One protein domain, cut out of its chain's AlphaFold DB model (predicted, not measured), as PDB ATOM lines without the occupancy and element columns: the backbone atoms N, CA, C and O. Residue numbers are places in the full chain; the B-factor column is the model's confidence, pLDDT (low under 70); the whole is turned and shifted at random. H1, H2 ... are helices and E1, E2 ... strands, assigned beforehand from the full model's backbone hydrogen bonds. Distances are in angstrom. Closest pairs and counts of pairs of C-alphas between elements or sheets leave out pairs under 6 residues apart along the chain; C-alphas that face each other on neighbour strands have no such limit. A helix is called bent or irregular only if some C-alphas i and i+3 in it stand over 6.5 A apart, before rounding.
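AT A GLANCE: This is residues 4 to 108 of the 109 residues of an uncharacterized protein of Pseudomonas sp. 31-12 (UniProt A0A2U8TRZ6). A small three-stranded sheet makes one end of this domain, with H3 packed over one of its faces and the sharply kinked H1 packed on H3 on the side away from the sheet. The long H4 stands up from that same face, packs on H1 at a steep angle and runs to the far end, where H5 folds back on its residues 82 to 89. The printed part has 105 residues, with five named helices and three strands in the order H1, E1, H2, H3, E2, E3, H4, H5. The sheet order is E1, E3, E2, all antiparallel, and the class is mostly helix. It is compact, with a radius of gyration of the C-alphas of 13.3 A and spans of 33 by 30 by 22 A.

HOW THE PARTS SIT: Begin at H1, residues 4 to 26, the hub, with a kink of 131 degrees near residue 11; it is irregular, C-alphas 10 and 13 being 9.4 A apart. With residues 4 to 5 alone it touches H2, residues 41 to 44, closest at the C-alphas of Arg 5 and Leu 44, 5.4 A. It touches H3, residues 46 to 57, at a shallow tilt of 10 degrees, the same way; the closest C-alphas, of Val 17 and Val 51, are 6.8 A apart. It touches H4, residues 74 to 90, at a steep tilt of 59 degrees, opposite ways, closest at the C-alphas of Ala 23 and Leu 80, 5.9 A. Look next at E1, residues 36 to 40, and its antiparallel neighbour E3, residues 69 to 73: N 37 and O 72 are 2.8 A apart, within hydrogen-bond range. E3 forms a hairpin with E2, residues 63 to 65, where N 71 and O 64 are 2.8 A apart. E1, H2 H3 and E2 make a split strand-helix-strand unit, two strands running the same way with E3 between them, and its crossover is right-handed. H3 and H4 lie on the same face, giving two layers, helices on one face of a sheet. H3 lies over E3 and E2 at a height over the sheet of 8.5 A; the closest C-alphas of H3 and E2, those of Gln 53 and Ala 63, are 5.7 A apart. H4 lies over E1 and stands up from the sheet, its line rising 60 degrees. With residues 82 to 89 alone H4 touches H5, residues 96 to 106, at a steep tilt of 56 degrees, opposite ways, closest at the C-alphas of Val 89 and Lys 99, 6.1 A. H1 and H5 are apart. Every O i to N i+4 pair is within hydrogen-bond range in H3, H4 and H5, against 16 of 19 in H1; H2 is too short for such a pair.

IN THESE COORDINATES: Find C-alpha 4 at (189.094, 189.289, 136.715), where H1 begins; its first and last C-alphas are 17.7 A apart. E1 and E3 each measure 13.0 A, and H3 16.5 A. From C-alpha 74 at (174.865, 186.073, 132.593) H4 runs 24.4 A. H5 measures 15.2 A and ends at C-alpha 106, (176.114, 190.473, 149.976).

THE WHOLE: The C-alphas farthest apart, those of Glu 67 and Leu 107, are 36.1 A apart. The printed part has no cut and no long link. Mean pLDDT of the printed part is 91.8; look at residue 31 for the one value under 70.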
ATOM      1  N   TRP A   4     188.465 190.447 137.336       91.94
ATOM      2  CA  TRP A   4     189.094 189.289 136.715       91.94
ATOM      3  C   TRP A   4     190.587 189.487 136.479       91.94
ATOM      4  O   TRP A   4     191.409 188.709 136.958       91.94
ATOM      5  N   ARG A   5     190.933 190.588 135.805       91.12
ATOM      6  CA  ARG A   5     192.318 190.977 135.554       91.12
ATOM      7  C   ARG A   5     193.084 191.199 136.856       91.12
ATOM      8  O   ARG A   5     194.219 190.761 136.963       91.12
ATOM      9  N   SER A   6     192.454 191.819 137.852       92.81
ATOM     10  CA  SER A   6     193.071 192.081 139.156       92.81
ATOM     11  C   SER A   6     193.410 190.781 139.881       92.81
ATOM     12  O   SER A   6     194.513 190.656 140.402       92.81
ATOM     13  N   VAL A   7     192.513 189.787 139.877       94.38
ATOM     14  CA  VAL A   7     192.823 188.467 140.450       94.38
ATOM     15  C   VAL A   7     193.974 187.814 139.691       94.38
ATOM     16  O   VAL A   7     194.933 187.364 140.317       94.38
ATOM     17  N   TYR A   8     193.914 187.801 138.358       93.56
ATOM     18  CA  TYR A   8     194.965 187.203 137.536       93.56
ATOM     19  C   TYR A   8     196.338 187.844 137.790       93.56
ATOM     20  O   TYR A   8     197.324 187.140 137.990       93.56
ATOM     21  N   GLU A   9     196.410 189.176 137.837       92.56
ATOM     22  CA  GLU A   9     197.656 189.918 138.062       92.56
ATOM     23  C   GLU A   9     198.194 189.764 139.493       92.56
ATOM     24  O   GLU A   9     199.408 189.731 139.684       92.56
ATOM     25  N   LYS A  10     197.322 189.669 140.504       94.31
ATOM     26  CA  LYS A  10     197.740 189.569 141.912       94.31
ATOM     27  C   LYS A  10     198.107 188.153 142.346       94.31
ATOM     28  O   LYS A  10     199.013 188.001 143.159       94.31
ATOM     29  N   PHE A  11     197.413 187.139 141.833       94.00
ATOM     30  CA  PHE A  11     197.562 185.754 142.291       94.00
ATOM     31  C   PHE A  11     198.183 184.809 141.254       94.00
ATOM     32  O   PHE A  11     198.530 183.675 141.592       94.00
ATOM     33  N   GLY A  12     198.331 185.258 140.005       94.06
ATOM     34  CA  GLY A  12     198.866 184.463 138.907       94.06
ATOM     35  C   GLY A  12     197.872 183.451 138.327       94.06
ATOM     36  O   GLY A  12     196.785 183.215 138.856       94.06
ATOM     37  N   VAL A  13     198.275 182.830 137.214       94.19
ATOM     38  CA  VAL A  13     197.420 181.938 136.414       94.19
ATOM     39  C   VAL A  13     196.947 180.703 137.180       94.19
ATOM     40  O   VAL A  13     195.770 180.372 137.102       94.19
ATOM     41  N   THR A  14     197.823 180.048 137.948       95.56
ATOM     42  CA  THR A  14     197.481 178.803 138.656       95.56
ATOM     43  C   THR A  14     196.372 179.040 139.669       95.56
ATOM     44  O   THR A  14     195.358 178.352 139.647       95.56
ATOM     45  N   THR A  15     196.527 180.068 140.507       95.69
ATOM     46  CA  THR A  15     195.504 180.438 141.488       95.69
ATOM     47  C   THR A  15     194.226 180.871 140.788       95.69
ATOM     48  O   THR A  15     193.150 180.433 141.171       95.69
ATOM     49  N   PHE A  16     194.328 181.684 139.733       95.56
ATOM     50  CA  PHE A  16     193.160 182.122 138.977       95.56
ATOM     51  C   PHE A  16     192.348 180.937 138.430       95.56
ATOM     52  O   PHE A  16     191.141 180.899 138.637       95.56
ATOM     53  N   VAL A  17     192.997 179.942 137.811       96.69
ATOM     54  CA  VAL A  17     192.335 178.712 137.336       96.69
ATOM     55  C   VAL A  17     191.623 178.001 138.486       96.69
ATOM     56  O   VAL A  17     190.425 177.748 138.378       96.69
ATOM     57  N   SER A  18     192.310 177.759 139.607       96.69
ATOM     58  CA  SER A  18     191.707 177.087 140.767       96.69
ATOM     59  C   SER A  18     190.513 177.850 141.344       96.69
ATOM     60  O   SER A  18     189.542 177.235 141.776       96.69
ATOM     61  N   LEU A  19     190.546 179.186 141.327       96.69
ATOM     62  CA  LEU A  19     189.420 180.013 141.765       96.69
ATOM     63  C   LEU A  19     188.221 179.907 140.819       96.69
ATOM     64  O   LEU A  19     187.087 179.831 141.289       96.69
ATOM     65  N   ILE A  20     188.450 179.873 139.502       95.94
ATOM     66  CA  ILE A  20     187.374 179.651 138.528       95.94
ATOM     67  C   ILE A  20     186.774 178.256 138.705       95.94
ATOM     68  O   ILE A  20     185.554 178.128 138.739       95.94
ATOM     69  N   GLU A  21     187.596 177.219 138.859       96.44
ATOM     70  CA  GLU A  21     187.121 175.849 139.085       96.44
ATOM     71  C   GLU A  21     186.289 175.739 140.367       96.44
ATOM     72  O   GLU A  21     185.164 175.243 140.316       96.44
ATOM     73  N   ALA A  22     186.776 176.290 141.484       96.06
ATOM     74  CA  ALA A  22     186.046 176.302 142.751       96.06
ATOM     75  C   ALA A  22     184.732 177.104 142.666       96.06
ATOM     76  O   ALA A  22     183.697 176.715 143.222       96.06
ATOM     77  N   ALA A  23     184.734 178.221 141.935       95.31
ATOM     78  CA  ALA A  23     183.519 178.982 141.685       95.31
ATOM     79  C   ALA A  23     182.529 178.178 140.824       95.31
ATOM     80  O   ALA A  23     181.333 178.184 141.099       95.31
ATOM     81  N   LEU A  24     183.000 177.423 139.831       94.06
ATOM     82  CA  LEU A  24     182.147 176.538 139.038       94.06
ATOM     83  C   LEU A  24     181.598 175.356 139.848       94.06
ATOM     84  O   LEU A  24     180.458 174.964 139.617       94.06
ATOM     85  N   ASP A  25     182.354 174.817 140.809       94.50
ATOM     86  CA  ASP A  25     181.878 173.761 141.721       94.50
ATOM     87  C   ASP A  25     180.735 174.233 142.625       94.50
ATOM     88  O   ASP A  25     179.823 173.472 142.948       94.50
ATOM     89  N   SER A  26     180.767 175.504 143.028       93.62
ATOM     90  CA  SER A  26     179.718 176.115 143.851       93.62
ATOM     91  C   SER A  26     178.552 176.681 143.036       93.62
ATOM     92  O   SER A  26     177.518 177.043 143.609       93.62
ATOM     93  N   TYR A  27     178.681 176.748 141.707       92.06
ATOM     94  CA  TYR A  27     177.641 177.268 140.832       92.06
ATOM     95  C   TYR A  27     176.475 176.283 140.737       92.06
ATOM     96  O   TYR A  27     176.627 175.144 140.303       92.06
ATOM     97  N   LYS A  28     175.276 176.735 141.117       86.31
ATOM     98  CA  LYS A  28     174.041 175.952 141.002       86.31
ATOM     99  C   LYS A  28     173.241 176.436 139.794       86.31
ATOM    100  O   LYS A  28     172.649 177.517 139.870       86.31
ATOM    101  N   PRO A  29     173.169 175.658 138.698       75.00
ATOM    102  CA  PRO A  29     172.327 176.004 137.566       75.00
ATOM    103  C   PRO A  29     170.870 176.085 138.022       75.00
ATOM    104  O   PRO A  29     170.334 175.158 138.630       75.00
ATOM    105  N   MET A  30     170.214 177.207 137.746       73.94
ATOM    106  CA  MET A  30     168.774 177.319 137.961       73.94
ATOM    107  C   MET A  30     168.011 176.661 136.800       73.94
ATOM    108  O   MET A  30     168.503 176.670 135.676       73.94
ATOM    109  N   PRO A  31     166.763 176.198 137.011       67.44
ATOM    110  CA  PRO A  31     165.948 175.580 135.954       67.44
ATOM    111  C   PRO A  31     165.585 176.519 134.790       67.44
ATOM    112  O   PRO A  31     165.031 176.087 133.785       67.44
ATOM    113  N   ARG A  32     165.824 177.827 134.945       74.69
ATOM    114  CA  ARG A  32     165.557 178.833 133.914       74.69
ATOM    115  C   ARG A  32     166.780 178.995 133.021       74.69
ATOM    116  O   ARG A  32     167.896 179.032 133.528       74.69
ATOM    117  N   VAL A  33     166.526 179.184 131.728       75.06
ATOM    118  CA  VAL A  33     167.542 179.536 130.727       75.06
ATOM    119  C   VAL A  33     168.360 180.730 131.226       75.06
ATOM    120  O   VAL A  33     167.797 181.773 131.565       75.06
ATOM    121  N   ASP A  34     169.678 180.554 131.293       83.31
ATOM    122  CA  ASP A  34     170.623 181.641 131.532       83.31
ATOM    123  C   ASP A  34     170.976 182.278 130.187       83.31
ATOM    124  O   ASP A  34     171.502 181.614 129.294       83.31
ATOM    125  N   TRP A  35     170.639 183.555 130.021       89.00
ATOM    126  CA  TRP A  35     170.919 184.270 128.781       89.00
ATOM    127  C   TRP A  35     172.418 184.568 128.677       89.00
ATOM    128  O   TRP A  35     173.011 185.011 129.664       89.00
ATOM    129  N   PRO A  36     173.047 184.372 127.506       92.25
ATOM    130  CA  PRO A  36     174.427 184.783 127.300       92.25
ATOM    131  C   PRO A  36     174.605 186.286 127.515       92.25
ATOM    132  O   PRO A  36     173.788 187.093 127.069       92.25
ATOM    133  N   THR A  37     175.707 186.661 128.151       94.19
ATOM    134  CA  THR A  37     176.213 188.030 128.203       94.19
ATOM    135  C   THR A  37     177.620 188.082 127.625       94.19
ATOM    136  O   THR A  37     178.341 187.083 127.618       94.19
ATOM    137  N   ARG A  38     178.012 189.259 127.141       95.25
ATOM    138  CA  ARG A  38     179.346 189.513 126.596       95.25
ATOM    139  C   ARG A  38     180.203 190.185 127.646       95.25
ATOM    140  O   ARG A  38     179.797 191.197 128.210       95.25
ATOM    141  N   VAL A  39     181.406 189.663 127.842       92.81
ATOM    142  CA  VAL A  39     182.443 190.324 128.636       92.81
ATOM    143  C   VAL A  39     183.625 190.612 127.725       92.81
ATOM    144  O   VAL A  39     184.119 189.710 127.043       92.81
ATOM    145  N   THR A  40     184.054 191.872 127.653       93.38
ATOM    146  CA  THR A  40     185.058 192.273 126.662       93.38
ATOM    147  C   THR A  40     186.460 191.816 127.058       93.38
ATOM    148  O   THR A  40     186.831 191.780 128.233       93.38
ATOM    149  N   VAL A  41     187.293 191.518 126.059       92.06
ATOM    150  CA  VAL A  41     188.713 191.185 126.262       92.06
ATOM    151  C   VAL A  41     189.452 192.351 126.928       92.06
ATOM    152  O   VAL A  41     190.363 192.119 127.717       92.06
ATOM    153  N   SER A  42     189.048 193.601 126.676       89.12
ATOM    154  CA  SER A  42     189.607 194.783 127.347       89.12
ATOM    155  C   SER A  42     189.319 194.827 128.850       89.12
ATOM    156  O   SER A  42     190.152 195.322 129.607       89.12
ATOM    157  N   GLU A  43     188.174 194.301 129.291       86.50
ATOM    158  CA  GLU A  43     187.801 194.230 130.710       86.50
ATOM    159  C   GLU A  43     188.456 193.038 131.419       86.50
ATOM    160  O   GLU A  43     188.933 193.168 132.549       86.50
ATOM    161  N   LEU A  44     188.492 191.876 130.758       87.69
ATOM    162  CA  LEU A  44     189.019 190.629 131.322       87.69
ATOM    163  C   LEU A  44     190.542 190.518 131.235       87.69
ATOM    164  O   LEU A  44     191.180 190.000 132.148       87.69
ATOM    165  N   GLY A  45     191.121 190.984 130.131       89.19
ATOM    166  CA  GLY A  45     192.439 190.575 129.660       89.19
ATOM    167  C   GLY A  45     192.382 189.258 128.873       89.19
ATOM    168  O   GLY A  45     191.675 188.319 129.242       89.19
ATOM    169  N   LEU A  46     193.163 189.175 127.790       89.75
ATOM    170  CA  LEU A  46     193.229 187.990 126.923       89.75
ATOM    171  C   LEU A  46     193.563 186.683 127.679       89.75
ATOM    172  O   LEU A  46     192.891 185.685 127.415       89.75
ATOM    173  N   PRO A  47     194.505 186.657 128.648       90.31
ATOM    174  CA  PRO A  47     194.788 185.436 129.405       90.31
ATOM    175  C   PRO A  47     193.575 184.926 130.194       90.31
ATOM    176  O   PRO A  47     193.290 183.730 130.196       90.31
ATOM    177  N   CYS A  48     192.810 185.831 130.813       92.06
ATOM    178  CA  CYS A  48     191.601 185.476 131.554       92.06
ATOM    179  C   CYS A  48     190.536 184.881 130.628       92.06
ATOM    180  O   CYS A  48     189.909 183.884 130.972       92.06
ATOM    181  N   VAL A  49     190.361 185.461 129.436       93.12
ATOM    182  CA  VAL A  49     189.416 184.970 128.421       93.12
ATOM    183  C   VAL A  49     189.761 183.546 127.979       93.12
ATOM    184  O   VAL A  49     188.876 182.696 127.914       93.12
ATOM    185  N   GLN A  50     191.043 183.263 127.736       92.31
ATOM    186  CA  GLN A  50     191.506 181.924 127.360       92.31
ATOM    187  C   GLN A  50     191.262 180.895 128.471       92.31
ATOM    188  O   GLN A  50     190.765 179.805 128.196       92.31
ATOM    189  N   VAL A  51     191.557 181.249 129.728       92.88
ATOM    190  CA  VAL A  51     191.257 180.385 130.880       92.88
ATOM    191  C   VAL A  51     189.757 180.117 130.979       92.88
ATOM    192  O   VAL A  51     189.357 178.964 131.113       92.88
ATOM    193  N   LEU A  52     188.923 181.154 130.866       93.12
ATOM    194  CA  LEU A  52     187.473 181.005 130.959       93.12
ATOM    195  C   LEU A  52     186.922 180.088 129.874       93.12
ATOM    196  O   LEU A  52     186.160 179.183 130.193       93.12
ATOM    197  N   GLN A  53     187.335 180.268 128.620       94.38
ATOM    198  CA  GLN A  53     186.910 179.378 127.540       94.38
ATOM    199  C   GLN A  53     187.275 177.923 127.841       94.38
ATOM    200  O   GLN A  53     186.424 177.048 127.704       94.38
ATOM    201  N   ASN A  54     188.510 177.666 128.277       93.44
ATOM    202  CA  ASN A  54     188.978 176.308 128.535       93.44
ATOM    203  C   ASN A  54     188.232 175.656 129.706       93.44
ATOM    204  O   ASN A  54     187.729 174.542 129.573       93.44
ATOM    205  N   VAL A  55     188.135 176.349 130.843       94.25
ATOM    206  CA  VAL A  55     187.566 175.779 132.072       94.25
ATOM    207  C   VAL A  55     186.040 175.675 131.983       94.25
ATOM    208  O   VAL A  55     185.471 174.666 132.390       94.25
ATOM    209  N   VAL A  56     185.359 176.683 131.424       92.31
ATOM    210  CA  VAL A  56     183.889 176.684 131.324       92.31
ATOM    211  C   VAL A  56     183.414 175.659 130.293       92.31
ATOM    212  O   VAL A  56     182.537 174.854 130.608       92.31
ATOM    213  N   SER A  57     184.016 175.615 129.098       89.75
ATOM    214  CA  SER A  57     183.656 174.596 128.101       89.75
ATOM    215  C   SER A  57     184.022 173.182 128.540       89.75
ATOM    216  O   SER A  57     183.313 172.248 128.187       89.75
ATOM    217  N   GLY A  58     185.073 173.015 129.352       91.56
ATOM    218  CA  GLY A  58     185.421 171.725 129.954       91.56
ATOM    219  C   GLY A  58     184.374 171.178 130.936       91.56
ATOM    220  O   GLY A  58     184.455 170.013 131.308       91.56
ATOM    221  N   ARG A  59     183.392 171.993 131.347       88.12
ATOM    222  CA  ARG A  59     182.268 171.596 132.214       88.12
ATOM    223  C   ARG A  59     180.925 171.520 131.485       88.12
ATOM    224  O   ARG A  59     179.882 171.617 132.129       88.12
ATOM    225  N   ASP A  60     180.945 171.419 130.158       87.44
ATOM    226  CA  ASP A  60     179.746 171.413 129.307       87.44
ATOM    227  C   ASP A  60     178.848 172.655 129.491       87.44
ATOM    228  O   ASP A  60     177.655 172.649 129.180       87.44
ATOM    229  N   LEU A  61     179.421 173.755 129.990       88.62
ATOM    230  CA  LEU A  61     178.747 175.040 130.111       88.62
ATOM    231  C   LEU A  61     179.004 175.885 128.865       88.62
ATOM    232  O   LEU A  61     180.058 175.825 128.229       88.62
ATOM    233  N   TYR A  62     178.022 176.719 128.525       89.81
ATOM    234  CA  TYR A  62     178.122 177.596 127.370       89.81
ATOM    235  C   TYR A  62     179.213 178.660 127.574       89.81
ATOM    236  O   TYR A  62     179.104 179.522 128.451       89.81
ATOM    237  N   ALA A  63     180.234 178.609 126.718       92.25
ATOM    238  CA  ALA A  63     181.254 179.635 126.560       92.25
ATOM    239  C   ALA A  63     181.687 179.720 125.094       92.25
ATOM    240  O   ALA A  63     182.034 178.704 124.485       92.25
ATOM    241  N   ARG A  64     181.686 180.928 124.530       92.94
ATOM    242  CA  ARG A  64     182.133 181.179 123.160       92.94
ATOM    243  C   ARG A  64     182.995 182.432 123.082       92.94
ATOM    244  O   ARG A  64     182.526 183.539 123.323       92.94
ATOM    245  N   ILE A  65     184.241 182.261 122.669       92.19
ATOM    246  CA  ILE A  65     185.155 183.354 122.343       92.19
ATOM    247  C   ILE A  65     184.821 183.965 120.977       92.19
ATOM    248  O   ILE A  65     184.496 183.271 120.009       92.19
ATOM    249  N   SER A  66     184.958 185.285 120.908       92.94
ATOM    250  CA  SER A  66     185.076 186.088 119.693       92.94
ATOM    251  C   SER A  66     186.372 186.911 119.752       92.94
ATOM    252  O   SER A  66     187.129 186.822 120.716       92.94
ATOM    253  N   GLU A  67     186.647 187.724 118.733       89.62
ATOM    254  CA  GLU A  67     187.893 188.499 118.637       89.62
ATOM    255  C   GLU A  67     188.092 189.462 119.820       89.62
ATOM    256  O   GLU A  67     189.214 189.660 120.280       89.62
ATOM    257  N   ASN A  68     187.008 190.053 120.334       94.69
ATOM    258  CA  ASN A  68     187.057 191.109 121.351       94.69
ATOM    259  C   ASN A  68     186.182 190.855 122.591       94.69
ATOM    260  O   ASN A  68     186.124 191.714 123.473       94.69
ATOM    261  N   TYR A  69     185.529 189.697 122.703       94.56
ATOM    262  CA  TYR A  69     184.746 189.319 123.884       94.56
ATOM    263  C   TYR A  69     184.662 187.802 124.061       94.56
ATOM    264  O   TYR A  69     184.937 187.032 123.142       94.56
ATOM    265  N   ILE A  70     184.210 187.389 125.242       95.00
ATOM    266  CA  ILE A  70     183.680 186.050 125.499       95.00
ATOM    267  C   ILE A  70     182.183 186.147 125.811       95.00
ATOM    268  O   ILE A  70     181.749 187.027 126.556       95.00
ATOM    269  N   GLU A  71     181.392 185.269 125.201       95.69
ATOM    270  CA  GLU A  71     179.987 185.037 125.529       95.69
ATOM    271  C   GLU A  71     179.896 183.894 126.538       95.69
ATOM    272  O   GLU A  71     180.299 182.771 126.243       95.69
ATOM    273  N   ILE A  72     179.363 184.184 127.723       93.69
ATOM    274  CA  ILE A  72     179.107 183.226 128.809       93.69
ATOM    275  C   ILE A  72     177.758 183.547 129.456       93.69
ATOM    276  O   ILE A  72     177.251 184.658 129.316       93.69
ATOM    277  N   GLY A  73     177.145 182.582 130.143       92.50
ATOM    278  CA  GLY A  73     175.859 182.792 130.819       92.50
ATOM    279  C   GLY A  73     175.904 183.966 131.806       92.50
ATOM    280  O   GLY A  73     176.837 184.081 132.595       92.50
ATOM    281  N   SER A  74     174.912 184.859 131.766       92.06
ATOM    282  CA  SER A  74     174.865 186.073 132.593       92.06
ATOM    283  C   SER A  74     174.952 185.793 134.094       92.06
ATOM    284  O   SER A  74     175.650 186.496 134.829       92.06
ATOM    285  N   ARG A  75     174.285 184.735 134.559       91.56
ATOM    286  CA  ARG A  75     174.299 184.327 135.967       91.56
ATOM    287  C   ARG A  75     175.633 183.717 136.334       91.56
ATOM    288  O   ARG A  75     176.142 184.010 137.412       91.56
ATOM    289  N   LEU A  76     176.214 182.935 135.428       92.19
ATOM    290  CA  LEU A  76     177.562 182.418 135.606       92.19
ATOM    291  C   LEU A  76     178.584 183.561 135.707       92.19
ATOM    292  O   LEU A  76     179.386 183.572 136.635       92.19
ATOM    293  N   THR A  77     178.520 184.566 134.830       93.69
ATOM    294  CA  THR A  77     179.384 185.758 134.892       93.69
ATOM    295  C   THR A  77     179.272 186.473 136.231       93.69
ATOM    296  O   THR A  77     180.290 186.836 136.825       93.69
ATOM    297  N   ASN A  78     178.044 186.669 136.720       92.31
ATOM    298  CA  ASN A  78     177.795 187.324 138.002       92.31
ATOM    299  C   ASN A  78     178.346 186.507 139.173       92.31
ATOM    300  O   ASN A  78     179.000 187.075 140.045       92.31
ATOM    301  N   HIS A  79     178.121 185.191 139.164       93.81
ATOM    302  CA  HIS A  79     178.633 184.267 140.176       93.81
ATOM    303  C   HIS A  79     180.162 184.271 140.220       93.81
ATOM    304  O   HIS A  79     180.753 184.508 141.268       93.81
ATOM    305  N   LEU A  80     180.814 184.094 139.070       94.31
ATOM    306  CA  LEU A  80     182.272 184.117 138.969       94.31
ATOM    307  C   LEU A  80     182.850 185.471 139.417       94.31
ATOM    308  O   LEU A  80     183.803 185.499 140.191       94.31
ATOM    309  N   SER A  81     182.255 186.591 138.986       93.75
ATOM    310  CA  SER A  81     182.702 187.932 139.399       93.75
ATOM    311  C   SER A  81     182.616 188.110 140.913       93.75
ATOM    312  O   SER A  81     183.561 188.607 141.519       93.75
ATOM    313  N   HIS A  82     181.513 187.665 141.523       94.50
ATOM    314  CA  HIS A  82     181.303 187.726 142.969       94.50
ATOM    315  C   HIS A  82     182.333 186.886 143.731       94.50
ATOM    316  O   HIS A  82     182.972 187.401 144.642       94.50
ATOM    317  N   GLN A  83     182.576 185.639 143.317       95.62
ATOM    318  CA  GLN A  83     183.577 184.778 143.962       95.62
ATOM    319  C   GLN A  83     184.995 185.362 143.856       95.62
ATOM    320  O   GLN A  83     185.735 185.415 144.839       95.62
ATOM    321  N   LEU A  84     185.378 185.861 142.680       95.12
ATOM    322  CA  LEU A  84     186.690 186.476 142.461       95.12
ATOM    323  C   LEU A  84     186.880 187.762 143.273       95.12
ATOM    324  O   LEU A  84     187.950 187.997 143.837       95.12
ATOM    325  N   GLN A  85     185.846 188.595 143.345       95.88
ATOM    326  CA  GLN A  85     185.862 189.825 144.124       95.88
ATOM    327  C   GLN A  85     185.933 189.541 145.620       95.88
ATOM    328  O   GLN A  85     186.759 190.143 146.307       95.88
ATOM    329  N   TRP A  86     185.168 188.564 146.106       95.50
ATOM    330  CA  TRP A  86     185.274 188.079 147.476       95.50
ATOM    331  C   TRP A  86     186.712 187.650 147.804       95.50
ATOM    332  O   TRP A  86     187.263 188.080 148.817       95.50
ATOM    333  N   HIS A  87     187.379 186.921 146.900       95.56
ATOM    334  CA  HIS A  87     188.786 186.546 147.062       95.56
ATOM    335  C   HIS A  87     189.740 187.746 147.159       95.56
ATOM    336  O   HIS A  87     190.679 187.714 147.959       95.56
ATOM    337  N   LEU A  88     189.508 188.822 146.401       95.62
ATOM    338  CA  LEU A  88     190.275 190.065 146.554       95.62
ATOM    339  C   LEU A  88     190.012 190.725 147.913       95.62
ATOM    340  O   LEU A  88     190.949 191.221 148.540       95.62
ATOM    341  N   VAL A  89     188.759 190.734 148.378       95.69
ATOM    342  CA  VAL A  89     188.360 191.362 149.645       95.69
ATOM    343  C   VAL A  89     188.995 190.649 150.835       95.69
ATOM    344  O   VAL A  89     189.666 191.303 151.634       95.69
ATOM    345  N   VAL A  90     188.865 189.323 150.931       95.56
ATOM    346  CA  VAL A  90     189.380 188.558 152.083       95.56
ATOM    347  C   VAL A  90     190.906 188.550 152.174       95.56
ATOM    348  O   VAL A  90     191.453 188.406 153.262       95.56
ATOM    349  N   ASN A  91     191.603 188.766 151.054       95.88
ATOM    350  CA  ASN A  91     193.063 188.906 151.021       95.88
ATOM    351  C   ASN A  91     193.539 190.366 151.157       95.88
ATOM    352  O   ASN A  91     194.729 190.633 151.023       95.88
ATOM    353  N   ASN A  92     192.634 191.319 151.409       94.50
ATOM    354  CA  ASN A  92     192.921 192.757 151.480       94.50
ATOM    355  C   ASN A  92     193.613 193.324 150.218       94.50
ATOM    356  O   ASN A  92     194.440 194.231 150.290       94.50
ATOM    357  N   LEU A  93     193.263 192.785 149.048       95.31
ATOM    358  CA  LEU A  93     193.754 193.217 147.732       95.31
ATOM    359  C   LEU A  93     192.683 193.943 146.906       95.31
ATOM    360  O   LEU A  93     192.984 194.466 145.833       95.31
ATOM    361  N   ALA A  94     191.441 193.975 147.391       94.12
ATOM    362  CA  ALA A  94     190.347 194.727 146.793       94.12
ATOM    363  C   ALA A  94     190.528 196.240 146.986       94.12
ATOM    364  O   ALA A  94     190.925 196.699 148.061       94.12
ATOM    365  N   THR A  95     190.167 197.017 145.963       94.25
ATOM    366  CA  THR A  95     190.001 198.472 146.091       94.25
ATOM    367  C   THR A  95     188.782 198.796 146.956       94.25
ATOM    368  O   THR A  95     187.890 197.960 147.102       94.25
ATOM    369  N   ASP A  96     188.693 200.016 147.490       94.25
ATOM    370  CA  ASP A  96     187.536 200.421 148.307       94.25
ATOM    371  C   ASP A  96     186.217 200.295 147.537       94.25
ATOM    372  O   ASP A  96     185.238 199.782 148.067       94.25
ATOM    373  N   HIS A  97     186.230 200.619 146.242       92.50
ATOM    374  CA  HIS A  97     185.080 200.418 145.364       92.50
ATOM    375  C   HIS A  97     184.679 198.936 145.228       92.50
ATOM    376  O   HIS A  97     183.496 198.615 145.233       92.50
ATOM    377  N   MET A  98     185.643 198.011 145.140       93.94
ATOM    378  CA  MET A  98     185.349 196.571 145.124       93.94
ATOM    379  C   MET A  98     184.830 196.079 146.481       93.94
ATOM    380  O   MET A  98     183.997 195.180 146.525       93.94
ATOM    381  N   LYS A  99     185.301 196.644 147.595       93.69
ATOM    382  CA  LYS A  99     184.784 196.306 148.930       93.69
ATOM    383  C   LYS A  99     183.334 196.769 149.091       93.69
ATOM    384  O   LYS A  99     182.508 196.008 149.582       93.69
ATOM    385  N   GLU A 100     183.027 197.983 148.641       93.38
ATOM    386  CA  GLU A 100     181.672 198.537 148.657       93.38
ATOM    387  C   GLU A 100     180.720 197.736 147.759       93.38
ATOM    388  O   GLU A 100     179.676 197.292 148.226       93.38
ATOM    389  N   ASP A 101     181.104 197.463 146.510       91.25
ATOM    390  CA  ASP A 101     180.291 196.658 145.588       91.25
ATOM    391  C   ASP A 101     180.065 195.228 146.119       91.25
ATOM    392  O   ASP A 101     178.970 194.685 145.992       91.25
ATOM    393  N   GLN A 102     181.063 194.635 146.788       91.50
ATOM    394  CA  GLN A 102     180.915 193.328 147.434       91.50
ATOM    395  C   GLN A 102     179.878 193.386 148.563       91.50
ATOM    396  O   GLN A 102     179.008 192.523 148.638       91.50
ATOM    397  N   LEU A 103     179.939 194.420 149.408       91.62
ATOM    398  CA  LEU A 103     178.990 194.619 150.501       91.62
ATOM    399  C   LEU A 103     177.557 194.801 149.985       91.62
ATOM    400  O   LEU A 103     176.640 194.186 150.517       91.62
ATOM    401  N   VAL A 104     177.362 195.609 148.938       89.62
ATOM    402  CA  VAL A 104     176.046 195.818 148.304       89.62
ATOM    403  C   VAL A 104     175.465 194.487 147.818       89.62
ATOM    404  O   VAL A 104     174.328 194.151 148.154       89.62
ATOM    405  N   ARG A 105     176.271 193.681 147.114       86.00
ATOM    406  CA  ARG A 105     175.870 192.350 146.630       86.00
ATOM    407  C   ARG A 105     175.519 191.394 147.769       86.00
ATOM    408  O   ARG A 105     174.512 190.696 147.675       86.00
ATOM    409  N   ASP A 106     176.322 191.367 148.830       87.31
ATOM    410  CA  ASP A 106     176.114 190.473 149.976       87.31
ATOM    411  C   ASP A 106     174.866 190.855 150.792       87.31
ATOM    412  O   ASP A 106     174.229 189.989 151.395       87.31
ATOM    413  N   LEU A 107     174.475 192.133 150.770       87.00
ATOM    414  CA  LEU A 107     173.232 192.630 151.371       87.00
ATOM    415  C   LEU A 107     171.999 192.456 150.466       87.00
ATOM    416  O   LEU A 107     170.880 192.688 150.924       87.00
ATOM    417  N   GLY A 108     172.179 192.033 149.210       81.25
ATOM    418  CA  GLY A 108     171.094 191.859 148.241       81.25
ATOM    419  C   GLY A 108     170.449 193.172 147.785       81.25
ATOM    420  O   GLY A 108     169.253 193.176 147.484       81.25
TER     421      GLY A 108